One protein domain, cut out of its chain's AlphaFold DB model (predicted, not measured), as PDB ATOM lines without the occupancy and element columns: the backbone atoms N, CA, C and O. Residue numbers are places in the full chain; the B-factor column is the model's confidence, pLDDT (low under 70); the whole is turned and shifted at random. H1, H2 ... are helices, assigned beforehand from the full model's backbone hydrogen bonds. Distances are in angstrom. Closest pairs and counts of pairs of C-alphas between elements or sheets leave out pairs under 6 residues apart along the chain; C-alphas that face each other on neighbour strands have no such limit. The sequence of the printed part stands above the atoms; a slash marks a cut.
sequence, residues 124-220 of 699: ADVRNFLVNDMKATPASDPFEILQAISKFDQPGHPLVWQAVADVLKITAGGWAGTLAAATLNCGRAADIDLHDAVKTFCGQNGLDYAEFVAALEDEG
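What this domain is: This is residues 124 to 220 of the 699 residues of an uncharacterized protein of Nonomuraea soli (UniProt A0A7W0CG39). Four helices, H1, H3, H4 and H6, make a row through a rounded body, and H2 and H5, side by side, cover one flank. The printed part has 97 residues with six named helices, H1 to H6, and no named strand: all helix. It is compact, with a radius of gyration of the C-alphas of 11.9 A and spans of 30 by 25 by 23 A.

Where its parts are: H1, residues 124 to 133, begins with C-alpha 124 at (-20.285, -23.967, 60.757). H2 is residues 142 to 149, H3 158 to 168, H4 174 to 185. H5, residues 192 to 205, measures 20.0 A from first to last C-alpha. H6, residues 209 to 219, ends with C-alpha 219 at (-12.126, -17.672, 36.906).

How they stand to each other: H4 is the hub. It touches H6 at a steep tilt of 55 degrees, closest C-alphas Ala 176 and Phe 212, 4.4 A. It touches H3 at a shallow tilt of 23 degrees, Trp 161 to Trp 175, 5.2 A. H1 touches H3, Arg 127 to Ala 163, 5.1 A. H2 touches H5, Phe 143 to Leu 194, 6.8 A. In the six helices every O i to N i+4 pair is within hydrogen-bond range.

The domain as a whole: The printed part has no cut and no long link. Residues 187, 189 to 192 and 219 to 220 have pLDDT under 70.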
ATOM      1  N   ALA A 124     -19.834 -25.095  59.946       96.00
ATOM      2  CA  ALA A 124     -20.285 -23.967  60.757       96.00
ATOM      3  C   ALA A 124     -19.185 -23.486  61.714       96.00
ATOM      4  O   ALA A 124     -19.012 -22.278  61.863       96.00
ATOM      5  N   ASP A 125     -18.410 -24.408  62.289       96.31
ATOM      6  CA  ASP A 125     -17.286 -24.075  63.171       96.31
ATOM      7  C   ASP A 125     -16.189 -23.338  62.402       96.31
ATOM      8  O   ASP A 125     -15.759 -22.267  62.829       96.31
ATOM      9  N   VAL A 126     -15.817 -23.837  61.214       96.25
ATOM     10  CA  VAL A 126     -14.848 -23.162  60.332       96.25
ATOM     11  C   VAL A 126     -15.341 -21.765  59.958       96.25
ATOM     12  O   VAL A 126     -14.600 -20.790  60.072       96.25
ATOM     13  N   ARG A 127     -16.607 -21.633  59.545       96.25
ATOM     14  CA  ARG A 127     -17.188 -20.333  59.188       96.25
ATOM     15  C   ARG A 127     -17.186 -19.364  60.372       96.25
ATOM     16  O   ARG A 127     -16.841 -18.199  60.198       96.25
ATOM     17  N   ASN A 128     -17.569 -19.826  61.561       96.25
ATOM     18  CA  ASN A 128     -17.583 -19.003  62.769       96.25
ATOM     19  C   ASN A 128     -16.173 -18.561  63.161       96.25
ATOM     20  O   ASN A 128     -15.991 -17.397  63.501       96.25
ATOM     21  N   PHE A 129     -15.181 -19.445  63.051       96.25
ATOM     22  CA  PHE A 129     -13.777 -19.106  63.258       96.25
ATOM     23  C   PHE A 129     -13.305 -18.025  62.274       96.25
ATOM     24  O   PHE A 129     -12.758 -16.998  62.679       96.25
ATOM     25  N   LEU A 130     -13.579 -18.208  60.978       95.44
ATOM     26  CA  LEU A 130     -13.212 -17.237  59.945       95.44
ATOM     27  C   LEU A 130     -13.847 -15.864  60.215       95.44
ATOM     28  O   LEU A 130     -13.151 -14.854  60.196       95.44
ATOM     29  N   VAL A 131     -15.146 -15.810  60.514       94.88
ATOM     30  CA  VAL A 131     -15.869 -14.541  60.706       94.88
ATOM     31  C   VAL A 131     -15.549 -13.876  62.047       94.88
ATOM     32  O   VAL A 131     -15.354 -12.665  62.088       94.88
ATOM     33  N   ASN A 132     -15.510 -14.628  63.145       94.56
ATOM     34  CA  ASN A 132     -15.415 -14.044  64.485       94.56
ATOM     35  C   ASN A 132     -13.964 -13.845  64.928       94.56
ATOM     36  O   ASN A 132     -13.622 -12.771  65.426       94.56
ATOM     37  N   ASP A 133     -13.112 -14.847  64.711       91.69
ATOM     38  CA  ASP A 133     -11.746 -14.841  65.243       91.69
ATOM     39  C   ASP A 133     -10.776 -14.195  64.255       91.69
ATOM     40  O   ASP A 133      -9.919 -13.398  64.643       91.69
ATOM     41  N   MET A 134     -10.945 -14.493  62.964       90.81
ATOM     42  CA  MET A 134     -10.107 -13.943  61.894       90.81
ATOM     43  C   MET A 134     -10.688 -12.678  61.261       90.81
ATOM     44  O   MET A 134      -9.985 -12.007  60.512       90.81
ATOM     45  N   LYS A 135     -11.942 -12.325  61.583       92.88
ATOM     46  CA  LYS A 135     -12.658 -11.171  61.008       92.88
ATOM     47  C   LYS A 135     -12.697 -11.199  59.479       92.88
ATOM     48  O   LYS A 135     -12.677 -10.149  58.842       92.88
ATOM     49  N   ALA A 136     -12.759 -12.396  58.900       90.31
ATOM     50  CA  ALA A 136     -12.833 -12.573  57.466       90.31
ATOM     51  C   ALA A 136     -14.150 -12.000  56.926       90.31
ATOM     52  O   ALA A 136     -15.233 -12.222  57.478       90.31
ATOM     53  N   THR A 137     -14.052 -11.258  55.831       89.06
ATOM     54  CA  THR A 137     -15.166 -10.601  55.146       89.06
ATOM     55  C   THR A 137     -15.122 -10.935  53.655       89.06
ATOM     56  O   THR A 137     -14.103 -11.433  53.183       89.06
ATOM     57  N   PRO A 138     -16.166 -10.611  52.870       84.94
ATOM     58  CA  PRO A 138     -16.111 -10.740  51.414       84.94
ATOM     59  C   PRO A 138     -14.942 -10.028  50.723       84.94
ATOM     60  O   PRO A 138     -14.605 -10.391  49.602       84.94
ATOM     61  N   ALA A 139     -14.332  -9.039  51.381       74.38
ATOM     62  CA  ALA A 139     -13.187  -8.289  50.877       74.38
ATOM     63  C   ALA A 139     -11.845  -8.746  51.482       74.38
ATOM     64  O   ALA A 139     -10.837  -8.065  51.307       74.38
ATOM     65  N   SER A 140     -11.829  -9.850  52.239       86.44
ATOM     66  CA  SER A 140     -10.604 -10.354  52.862       86.44
ATOM     67  C   SER A 140      -9.560 -10.749  51.834       86.44
ATOM     68  O   SER A 140      -9.865 -11.372  50.816       86.44
ATOM     69  N   ASP A 141      -8.319 -10.404  52.149       86.25
ATOM     70  CA  ASP A 141      -7.192 -10.599  51.256       86.25
ATOM     71  C   ASP A 141      -6.812 -12.093  51.144       86.25
ATOM     72  O   ASP A 141      -6.858 -12.822  52.142       86.25
ATOM     73  N   PRO A 142      -6.399 -12.585  49.961       91.50
ATOM     74  CA  PRO A 142      -5.961 -13.968  49.783       91.50
ATOM     75  C   PRO A 142      -4.856 -14.416  50.750       91.50
ATOM     76  O   PRO A 142      -4.884 -15.565  51.188       91.50
ATOM     77  N   PHE A 143      -3.919 -13.545  51.144       93.19
ATOM     78  CA  PHE A 143      -2.916 -13.895  52.155       93.19
ATOM     79  C   PHE A 143      -3.544 -14.103  53.530       93.19
ATOM     80  O   PHE A 143      -3.178 -15.049  54.229       93.19
ATOM     81  N   GLU A 144      -4.494 -13.251  53.916       92.44
ATOM     82  CA  GLU A 144      -5.227 -13.402  55.174       92.44
ATOM     83  C   GLU A 144      -6.007 -14.714  55.180       92.44
ATOM     84  O   GLU A 144      -5.982 -15.425  56.181       92.44
ATOM     85  N   ILE A 145      -6.634 -15.072  54.052       95.12
ATOM     86  CA  ILE A 145      -7.346 -16.344  53.879       95.12
ATOM     87  C   ILE A 145      -6.381 -17.519  54.041       95.12
ATOM     88  O   ILE A 145      -6.647 -18.394  54.864       95.12
ATOM     89  N   LEU A 146      -5.249 -17.526  53.324       96.62
ATOM     90  CA  LEU A 146      -4.223 -18.571  53.433       96.62
ATOM     91  C   LEU A 146      -3.692 -18.703  54.869       96.62
ATOM     92  O   LEU A 146      -3.537 -19.811  55.385       96.62
ATOM     93  N   GLN A 147      -3.463 -17.578  55.548       94.56
ATOM     94  CA  GLN A 147      -3.034 -17.563  56.943       94.56
ATOM     95  C   GLN A 147      -4.127 -18.099  57.880       94.56
ATOM     96  O   GLN A 147      -3.826 -18.867  58.794       94.56
ATOM     97  N   ALA A 148      -5.390 -17.733  57.658       94.12
ATOM     98  CA  ALA A 148      -6.532 -18.222  58.426       94.12
ATOM     99  C   ALA A 148      -6.663 -19.743  58.320       94.12
ATOM    100  O   ALA A 148      -6.748 -20.427  59.339       94.12
ATOM    101  N   ILE A 149      -6.655 -20.271  57.094       95.94
ATOM    102  CA  ILE A 149      -6.886 -21.697  56.854       95.94
ATOM    103  C   ILE A 149      -5.701 -22.569  57.282       95.94
ATOM    104  O   ILE A 149      -5.897 -23.727  57.632       95.94
ATOM    105  N   SER A 150      -4.483 -22.016  57.321       95.06
ATOM    106  CA  SER A 150      -3.292 -22.730  57.810       95.06
ATOM    107  C   SER A 150      -3.370 -23.134  59.289       95.06
ATOM    108  O   SER A 150      -2.549 -23.920  59.752       95.06
ATOM    109  N   LYS A 151      -4.354 -22.611  60.036       95.06
ATOM    110  CA  LYS A 151      -4.595 -22.945  61.447       95.06
ATOM    111  C   LYS A 151      -5.426 -24.216  61.649       95.06
ATOM    112  O   LYS A 151      -5.573 -24.643  62.789       95.06
ATOM    113  N   PHE A 152      -5.989 -24.790  60.585       94.81
ATOM    114  CA  PHE A 152      -6.702 -26.066  60.652       94.81
ATOM    115  C   PHE A 152      -5.739 -27.230  60.417       94.81
ATOM    116  O   PHE A 152      -4.787 -27.100  59.655       94.81
ATOM    117  N   ASP A 153      -6.026 -28.388  61.014       93.94
ATOM    118  CA  ASP A 153      -5.195 -29.591  60.851       93.94
ATOM    119  C   ASP A 153      -5.191 -30.115  59.405       93.94
ATOM    120  O   ASP A 153      -4.225 -30.736  58.966       93.94
ATOM    121  N   GLN A 154      -6.265 -29.848  58.649       93.25
ATOM    122  CA  GLN A 154      -6.380 -30.195  57.230       93.25
ATOM    123  C   GLN A 154      -6.819 -28.983  56.386       93.25
ATOM    124  O   GLN A 154      -7.983 -28.898  55.977       93.25
ATOM    125  N   PRO A 155      -5.906 -28.041  56.078       93.31
ATOM    126  CA  PRO A 155      -6.214 -26.828  55.310       93.31
ATOM    127  C   PRO A 155      -6.719 -27.101  53.886       93.31
ATOM    128  O   PRO A 155      -7.426 -26.279  53.309       93.31
ATOM    129  N   GLY A 156      -6.364 -28.251  53.304       91.94
ATOM    130  CA  GLY A 156      -6.825 -28.685  51.980       91.94
ATOM    131  C   GLY A 156      -8.228 -29.303  51.961       91.94
ATOM    132  O   GLY A 156      -8.740 -29.609  50.886       91.94
ATOM    133  N   HIS A 157      -8.868 -29.506  53.119       94.50
ATOM    134  CA  HIS A 157     -10.125 -30.245  53.180       94.50
ATOM    135  C   HIS A 157     -11.290 -29.473  52.515       94.50
ATOM    136  O   HIS A 157     -11.476 -28.284  52.805       94.50
ATOM    137  N   PRO A 158     -12.148 -30.118  51.694       94.69
ATOM    138  CA  PRO A 158     -13.234 -29.443  50.972       94.69
ATOM    139  C   PRO A 158     -14.191 -28.626  51.851       94.69
ATOM    140  O   PRO A 158     -14.617 -27.545  51.452       94.69
ATOM    141  N   LEU A 159     -14.507 -29.101  53.063       94.69
ATOM    142  CA  LEU A 159     -15.374 -28.369  54.005       94.69
ATOM    143  C   LEU A 159     -14.792 -27.012  54.423       94.69
ATOM    144  O   LEU A 159     -15.559 -26.066  54.611       94.69
ATOM    145  N   VAL A 160     -13.463 -26.904  54.554       96.12
ATOM    146  CA  VAL A 160     -12.801 -25.640  54.909       96.12
ATOM    147  C   VAL A 160     -13.018 -24.631  53.789       96.12
ATOM    148  O   VAL A 160     -13.491 -23.524  54.028       96.12
ATOM    149  N   TRP A 161     -12.775 -25.046  52.548       96.06
ATOM    150  CA  TRP A 161     -12.924 -24.182  51.380       96.06
ATOM    151  C   TRP A 161     -14.373 -23.833  51.047       96.06
ATOM    152  O   TRP A 161     -14.632 -22.717  50.615       96.06
ATOM    153  N   GLN A 162     -15.335 -24.714  51.332       95.25
ATOM    154  CA  GLN A 162     -16.759 -24.363  51.268       95.25
ATOM    155  C   GLN A 162     -17.125 -23.271  52.282       95.25
ATOM    156  O   GLN A 162     -17.859 -22.345  51.945       95.25
ATOM    157  N   ALA A 163     -16.603 -23.348  53.510       96.12
ATOM    158  CA  ALA A 163     -16.816 -22.302  54.509       96.12
ATOM    159  C   ALA A 163     -16.142 -20.979  54.102       96.12
ATOM    160  O   ALA A 163     -16.746 -19.919  54.267       96.12
ATOM    161  N   VAL A 164     -14.934 -21.030  53.526       95.69
ATOM    162  CA  VAL A 164     -14.267 -19.851  52.942       95.69
ATOM    163  C   VAL A 164     -15.132 -19.249  51.833       95.69
ATOM    164  O   VAL A 164     -15.426 -18.058  51.879       95.69
ATOM    165  N   ALA A 165     -15.609 -20.058  50.886       94.75
ATOM    166  CA  ALA A 165     -16.470 -19.605  49.796       94.75
ATOM    167  C   ALA A 165     -17.742 -18.907  50.312       94.75
ATOM    168  O   ALA A 165     -18.093 -17.838  49.814       94.75
ATOM    169  N   ASP A 166     -18.378 -19.434  51.368       94.69
ATOM    170  CA  ASP A 166     -19.554 -18.808  51.993       94.69
ATOM    171  C   ASP A 166     -19.249 -17.434  52.596       94.69
ATOM    172  O   ASP A 166     -20.043 -16.500  52.458       94.69
ATOM    173  N   VAL A 167     -18.118 -17.310  53.300       94.44
ATOM    174  CA  VAL A 167     -17.683 -16.040  53.903       94.44
ATOM    175  C   VAL A 167     -17.374 -15.019  52.815       94.44
ATOM    176  O   VAL A 167     -17.773 -13.859  52.931       94.44
ATOM    177  N   LEU A 168     -16.728 -15.468  51.738       91.38
ATOM    178  CA  LEU A 168     -16.346 -14.627  50.612       91.38
ATOM    179  C   LEU A 168     -17.491 -14.348  49.630       91.38
ATOM    180  O   LEU A 168     -17.356 -13.494  48.757       91.38
ATOM    181  N   LYS A 169     -18.630 -15.036  49.784       91.69
ATOM    182  CA  LYS A 169     -19.762 -15.029  48.840       91.69
ATOM    183  C   LYS A 169     -19.347 -15.432  47.418       91.69
ATOM    184  O   LYS A 169     -19.855 -14.891  46.436       91.69
ATOM    185  N   ILE A 170     -18.425 -16.382  47.315       88.12
ATOM    186  CA  ILE A 170     -17.914 -16.925  46.056       88.12
ATOM    187  C   ILE A 170     -18.681 -18.208  45.731       88.12
ATOM    188  O   ILE A 170     -18.872 -19.062  46.590       88.12
ATOM    189  N   THR A 171     -19.131 -18.348  44.484       84.75
ATOM    190  CA  THR A 171     -19.875 -19.531  44.015       84.75
ATOM    191  C   THR A 171     -18.990 -20.602  43.370       84.75
ATOM    192  O   THR A 171     -19.503 -21.639  42.950       84.75
ATOM    193  N   ALA A 172     -17.681 -20.359  43.275       73.88
ATOM    194  CA  ALA A 172     -16.714 -21.256  42.652       73.88
ATOM    195  C   ALA A 172     -16.596 -22.606  43.388       73.88
ATOM    196  O   ALA A 172     -16.772 -22.700  44.604       73.88
ATOM    197  N   GLY A 173     -16.301 -23.667  42.633       79.19
ATOM    198  CA  GLY A 173     -16.159 -25.024  43.159       79.19
ATOM    199  C   GLY A 173     -14.749 -25.305  43.681       79.19
ATOM    200  O   GLY A 173     -13.769 -25.083  42.976       79.19
ATOM    201  N   GLY A 174     -14.653 -25.845  44.898       92.50
ATOM    202  CA  GLY A 174     -13.400 -26.353  45.465       92.50
ATOM    203  C   GLY A 174     -12.428 -25.274  45.952       92.50
ATOM    204  O   GLY A 174     -12.738 -24.082  45.982       92.50
ATOM    205  N   TRP A 175     -11.242 -25.713  46.373       95.44
ATOM    206  CA  TRP A 175     -10.211 -24.841  46.935       95.44
ATOM    207  C   TRP A 175      -9.622 -23.892  45.884       95.44
ATOM    208  O   TRP A 175      -9.547 -22.685  46.112       95.44
ATOM    209  N   ALA A 176      -9.278 -24.434  44.711       94.94
ATOM    210  CA  ALA A 176      -8.622 -23.710  43.634       94.94
ATOM    211  C   ALA A 176      -9.523 -22.597  43.090       94.94
ATOM    212  O   ALA A 176      -9.101 -21.444  43.043       94.94
ATOM    213  N   GLY A 177     -10.785 -22.915  42.775       92.31
ATOM    214  CA  GLY A 177     -11.774 -21.939  42.310       92.31
ATOM    215  C   GLY A 177     -12.070 -20.857  43.347       92.31
ATOM    216  O   GLY A 177     -12.084 -19.673  43.020       92.31
ATOM    217  N   THR A 178     -12.238 -21.238  44.619       93.69
ATOM    218  CA  THR A 178     -12.499 -20.271  45.699       93.69
ATOM    219  C   THR A 178     -11.342 -19.288  45.864       93.69
ATOM    220  O   THR A 178     -11.560 -18.078  45.934       93.69
ATOM    221  N   LEU A 179     -10.106 -19.791  45.897       94.56
ATOM    222  CA  LEU A 179      -8.915 -18.964  46.066       94.56
ATOM    223  C   LEU A 179      -8.615 -18.111  44.827       94.56
ATOM    224  O   LEU A 179      -8.221 -16.954  44.964       94.56
ATOM    225  N   ALA A 180      -8.826 -18.653  43.627       88.19
ATOM    226  CA  ALA A 180      -8.703 -17.922  42.371       88.19
ATOM    227  C   ALA A 180      -9.690 -16.750  42.307       88.19
ATOM    228  O   ALA A 180      -9.283 -15.609  42.085       88.19
ATOM    229  N   ALA A 181     -10.968 -16.998  42.594       83.50
ATOM    230  CA  ALA A 181     -11.987 -15.957  42.642       83.50
ATOM    231  C   ALA A 181     -11.690 -14.906  43.728       83.50
ATOM    232  O   ALA A 181     -11.833 -13.714  43.469       83.50
ATOM    233  N   ALA A 182     -11.207 -15.311  44.908       87.31
ATOM    234  CA  ALA A 182     -10.766 -14.373  45.944       87.31
ATOM    235  C   ALA A 182      -9.606 -13.492  45.449       87.31
ATOM    236  O   ALA A 182      -9.627 -12.272  45.596       87.31
ATOM    237  N   THR A 183      -8.629 -14.106  44.779       84.50
ATOM    238  CA  THR A 183      -7.470 -13.426  44.188       84.50
ATOM    239  C   THR A 183      -7.881 -12.375  43.158       84.50
ATOM    240  O   THR A 183      -7.350 -11.261  43.152       84.50
ATOM    241  N   LEU A 184      -8.857 -12.699  42.313       73.69
ATOM    242  CA  LEU A 184      -9.398 -11.790  41.303       73.69
ATOM    243  C   LEU A 184     -10.247 -10.679  41.915       73.69
ATOM    244  O   LEU A 184     -10.094  -9.522  41.529       73.69
ATOM    245  N   ASN A 185     -11.096 -11.009  42.892       73.06
ATOM    246  CA  ASN A 185     -11.938 -10.040  43.596       73.06
ATOM    247  C   ASN A 185     -11.101  -8.957  44.288       73.06
ATOM    248  O   ASN A 185     -11.485  -7.789  44.266       73.06
ATOM    249  N   CYS A 186      -9.942  -9.330  44.837       70.62
ATOM    250  CA  CYS A 186      -8.994  -8.404  45.457       70.62
ATOM    251  C   CYS A 186      -8.029  -7.743  44.452       70.62
ATOM    252  O   CYS A 186      -7.166  -6.968  44.853       70.62
ATOM    253  N   GLY A 187      -8.129  -8.050  43.154       61.84
ATOM    254  CA  GLY A 187      -7.266  -7.479  42.119       61.84
ATOM    255  C   GLY A 187      -5.794  -7.902  42.203       61.84
ATOM    256  O   GLY A 187      -4.938  -7.211  41.654       61.84
ATOM    257  N   ARG A 188      -5.492  -9.030  42.865       71.50
ATOM    258  CA  ARG A 188      -4.125  -9.532  43.118       71.50
ATOM    259  C   ARG A 188      -3.713 -10.677  42.188       71.50
ATOM    260  O   ARG A 188      -2.750 -11.381  42.458       71.50
ATOM    261  N   ALA A 189      -4.401 -10.853  41.062       69.69
ATOM    262  CA  ALA A 189      -4.099 -11.921  40.099       69.69
ATOM    263  C   ALA A 189      -2.709 -11.820  39.445       69.69
ATOM    264  O   ALA A 189      -2.206 -12.812  38.934       69.69
ATOM    265  N   ALA A 190      -2.083 -10.642  39.461       55.38
ATOM    266  CA  ALA A 190      -0.712 -10.443  38.987       55.38
ATOM    267  C   ALA A 190       0.321 -10.365  40.131       55.38
ATOM    268  O   ALA A 190       1.500 -10.116  39.877       55.38
ATOM    269  N   ASP A 191      -0.103 -10.546  41.384       68.50
ATOM    270  CA  ASP A 191       0.755 -10.397  42.557       68.50
ATOM    271  C   ASP A 191       1.682 -11.614  42.711       68.50
ATOM    272  O   ASP A 191       1.251 -12.729  43.015       68.50
ATOM    273  N   ILE A 192       2.976 -11.404  42.466       67.31
ATOM    274  CA  ILE A 192       3.982 -12.471  42.475       67.31
ATOM    275  C   ILE A 192       4.122 -13.084  43.872       67.31
ATOM    276  O   ILE A 192       4.193 -14.309  43.981       67.31
ATOM    277  N   ASP A 193       4.104 -12.258  44.917       74.75
ATOM    278  CA  ASP A 193       4.264 -12.723  46.294       74.75
ATOM    279  C   ASP A 193       3.079 -13.608  46.691       74.75
ATOM    280  O   ASP A 193       3.247 -14.625  47.369       74.75
ATOM    281  N   LEU A 194       1.875 -13.266  46.215       85.00
ATOM    282  CA  LEU A 194       0.695 -14.098  46.423       85.00
ATOM    283  C   LEU A 194       0.843 -15.439  45.707       85.00
ATOM    284  O   LEU A 194       0.615 -16.485  46.310       85.00
ATOM    285  N   HIS A 195       1.259 -15.436  44.441       85.44
ATOM    286  CA  HIS A 195       1.489 -16.673  43.693       85.44
ATOM    287  C   HIS A 195       2.502 -17.595  44.390       85.44
ATOM    288  O   HIS A 195       2.284 -18.811  44.423       85.44
ATOM    289  N   ASP A 196       3.569 -17.041  44.967       82.25
ATOM    290  CA  ASP A 196       4.572 -17.801  45.717       82.25
ATOM    291  C   ASP A 196       4.025 -18.318  47.060       82.25
ATOM    292  O   ASP A 196       4.300 -19.464  47.439       82.25
ATOM    293  N   ALA A 197       3.184 -17.538  47.746       91.12
ATOM    294  CA  ALA A 197       2.480 -17.981  48.947       91.12
ATOM    295  C   ALA A 197       1.498 -19.124  48.652       91.12
ATOM    296  O   ALA A 197       1.511 -20.134  49.358       91.12
ATOM    297  N   VAL A 198       0.711 -19.029  47.574       93.25
ATOM    298  CA  VAL A 198      -0.199 -20.098  47.136       93.25
ATOM    299  C   VAL A 198       0.589 -21.351  46.763       93.25
ATOM    300  O   VAL A 198       0.232 -22.447  47.186       93.25
ATOM    301  N   LYS A 199       1.695 -21.215  46.025       92.56
ATOM    302  CA  LYS A 199       2.556 -22.348  45.659       92.56
ATOM    303  C   LYS A 199       3.149 -23.038  46.887       92.56
ATOM    304  O   LYS A 199       3.155 -24.267  46.956       92.56
ATOM    305  N   THR A 200       3.617 -22.257  47.861       92.56
ATOM    306  CA  THR A 200       4.139 -22.767  49.137       92.56
ATOM    307  C   THR A 200       3.051 -23.499  49.917       92.56
ATOM    308  O   THR A 200       3.263 -24.630  50.350       92.56
ATOM    309  N   PHE A 201       1.866 -22.894  50.024       95.44
ATOM    310  CA  PHE A 201       0.699 -23.501  50.658       95.44
ATOM    311  C   PHE A 201       0.309 -24.824  49.984       95.44
ATOM    312  O   PHE A 201       0.093 -25.821  50.672       95.44
ATOM    313  N   CYS A 202       0.288 -24.872  48.648       95.25
ATOM    314  CA  CYS A 202      -0.022 -26.088  47.897       95.25
ATOM    315  C   CYS A 202       0.984 -27.207  48.195       95.25
ATOM    316  O   CYS A 202       0.587 -28.322  48.529       95.25
ATOM    317  N   GLY A 203       2.284 -26.888  48.173       94.12
ATOM    318  CA  GLY A 203       3.346 -27.849  48.479       94.12
ATOM    319  C   GLY A 203       3.286 -28.405  49.906       94.12
ATOM    320  O   GLY A 203       3.566 -29.582  50.109       94.12
ATOM    321  N   GLN A 204       2.888 -27.589  50.887       95.00
ATOM    322  CA  GLN A 204       2.748 -28.014  52.287       95.00
ATOM    323  C   GLN A 204       1.528 -28.909  52.533       95.00
ATOM    324  O   GLN A 204       1.553 -29.726  53.449       95.00
ATOM    325  N   ASN A 205       0.477 -28.766  51.724       94.44
ATOM    326  CA  ASN A 205      -0.814 -29.425  51.936       94.44
ATOM    327  C   ASN A 205      -1.128 -30.509  50.894       94.44
ATOM    328  O   ASN A 205      -2.242 -31.025  50.872       94.44
ATOM    329  N   GLY A 206      -0.172 -30.844  50.020       94.62
ATOM    330  CA  GLY A 206      -0.364 -31.842  48.964       94.62
ATOM    331  C   GLY A 206      -1.389 -31.436  47.900       94.62
ATOM    332  O   GLY A 206      -1.982 -32.307  47.272       94.62
ATOM    333  N   LEU A 207      -1.613 -30.133  47.709       94.75
ATOM    334  CA  LEU A 207      -2.497 -29.601  46.670       94.75
ATOM    335  C   LEU A 207      -1.700 -29.326  45.390       94.75
ATOM    336  O   LEU A 207      -0.502 -29.033  45.441       94.75
ATOM    337  N   ASP A 208      -2.364 -29.379  44.236       95.50
ATOM    338  CA  ASP A 208      -1.725 -29.075  42.958       95.50
ATOM    339  C   ASP A 208      -1.797 -27.574  42.649       95.50
ATOM    340  O   ASP A 208      -2.850 -27.024  42.336       95.50
ATOM    341  N   TYR A 209      -0.649 -26.896  42.679       93.62
ATOM    342  CA  TYR A 209      -0.568 -25.488  42.287       93.62
ATOM    343  C   TYR A 209      -1.057 -25.242  40.849       93.62
ATOM    344  O   TYR A 209      -1.595 -24.173  40.562       93.62
ATOM    345  N   ALA A 210      -0.901 -26.215  39.944       88.44
ATOM    346  CA  ALA A 210      -1.399 -26.093  38.579       88.44
ATOM    347  C   ALA A 210      -2.934 -26.028  38.527       88.44
ATOM    348  O   ALA A 210      -3.463 -25.354  37.649       88.44
ATOM    349  N   GLU A 211      -3.642 -26.642  39.483       92.56
ATOM    350  CA  GLU A 211      -5.100 -26.537  39.611       92.56
ATOM    351  C   GLU A 211      -5.514 -25.110  39.992       92.56
ATOM    352  O   GLU A 211      -6.446 -24.575  39.402       92.56
ATOM    353  N   PHE A 212      -4.787 -24.448  40.902       92.75
ATOM    354  CA  PHE A 212      -5.004 -23.026  41.199       92.75
ATOM    355  C   PHE A 212      -4.732 -22.139  39.987       92.75
ATOM    356  O   PHE A 212      -5.528 -21.252  39.707       92.75
ATOM    357  N   VAL A 213      -3.634 -22.364  39.257       84.19
ATOM    358  CA  VAL A 213      -3.337 -21.580  38.047       84.19
ATOM    359  C   VAL A 213      -4.418 -21.798  36.991       84.19
ATOM    360  O   VAL A 213      -4.896 -20.823  36.428       84.19
ATOM    361  N   ALA A 214      -4.854 -23.041  36.774       82.25
ATOM    362  CA  ALA A 214      -5.950 -23.354  35.862       82.25
ATOM    363  C   ALA A 214      -7.264 -22.706  36.317       82.25
ATOM    364  O   ALA A 214      -7.954 -22.106  35.504       82.25
ATOM    365  N   ALA A 215      -7.577 -22.742  37.615       86.19
ATOM    366  CA  ALA A 215      -8.744 -22.073  38.177       86.19
ATOM    367  C   ALA A 215      -8.638 -20.545  38.094       86.19
ATOM    368  O   ALA A 215      -9.644 -19.892  37.881       86.19
ATOM    369  N   LEU A 216      -7.449 -19.958  38.227       79.00
ATOM    370  CA  LEU A 216      -7.213 -18.526  38.034       79.00
ATOM    371  C   LEU A 216      -7.275 -18.137  36.557       79.00
ATOM    372  O   LEU A 216      -7.642 -17.013  36.253       79.00
ATOM    373  N   GLU A 217      -6.941 -19.035  35.638       70.25
ATOM    374  CA  GLU A 217      -7.150 -18.841  34.200       70.25
ATOM    375  C   GLU A 217      -8.625 -19.022  33.802       70.25
ATOM    376  O   GLU A 217      -9.092 -18.314  32.911       70.25
ATOM    377  N   ASP A 218      -9.351 -19.924  34.474       71.00
ATOM    378  CA  ASP A 218     -10.780 -20.182  34.267       71.00
ATOM    379  C   ASP A 218     -11.655 -19.087  34.900       71.00
ATOM    380  O   ASP A 218     -12.514 -18.537  34.222       71.00
ATOM    381  N   GLU A 219     -11.446 -18.756  36.178       67.06
ATOM    382  CA  GLU A 219     -12.126 -17.672  36.906       67.06
ATOM    383  C   GLU A 219     -11.583 -16.303  36.494       67.06
ATOM    384  O   GLU A 219     -12.293 -15.298  36.491       67.06
ATOM    385  N   GLY A 220     -10.299 -16.214  36.156       49.19
ATOM    386  CA  GLY A 220      -9.743 -14.980  35.632       49.19
ATOM    387  C   GLY A 220     -10.372 -14.701  34.291       49.19
ATOM    388  O   GLY A 220     -10.752 -15.601  33.554       49.19
TER     389      GLY A 220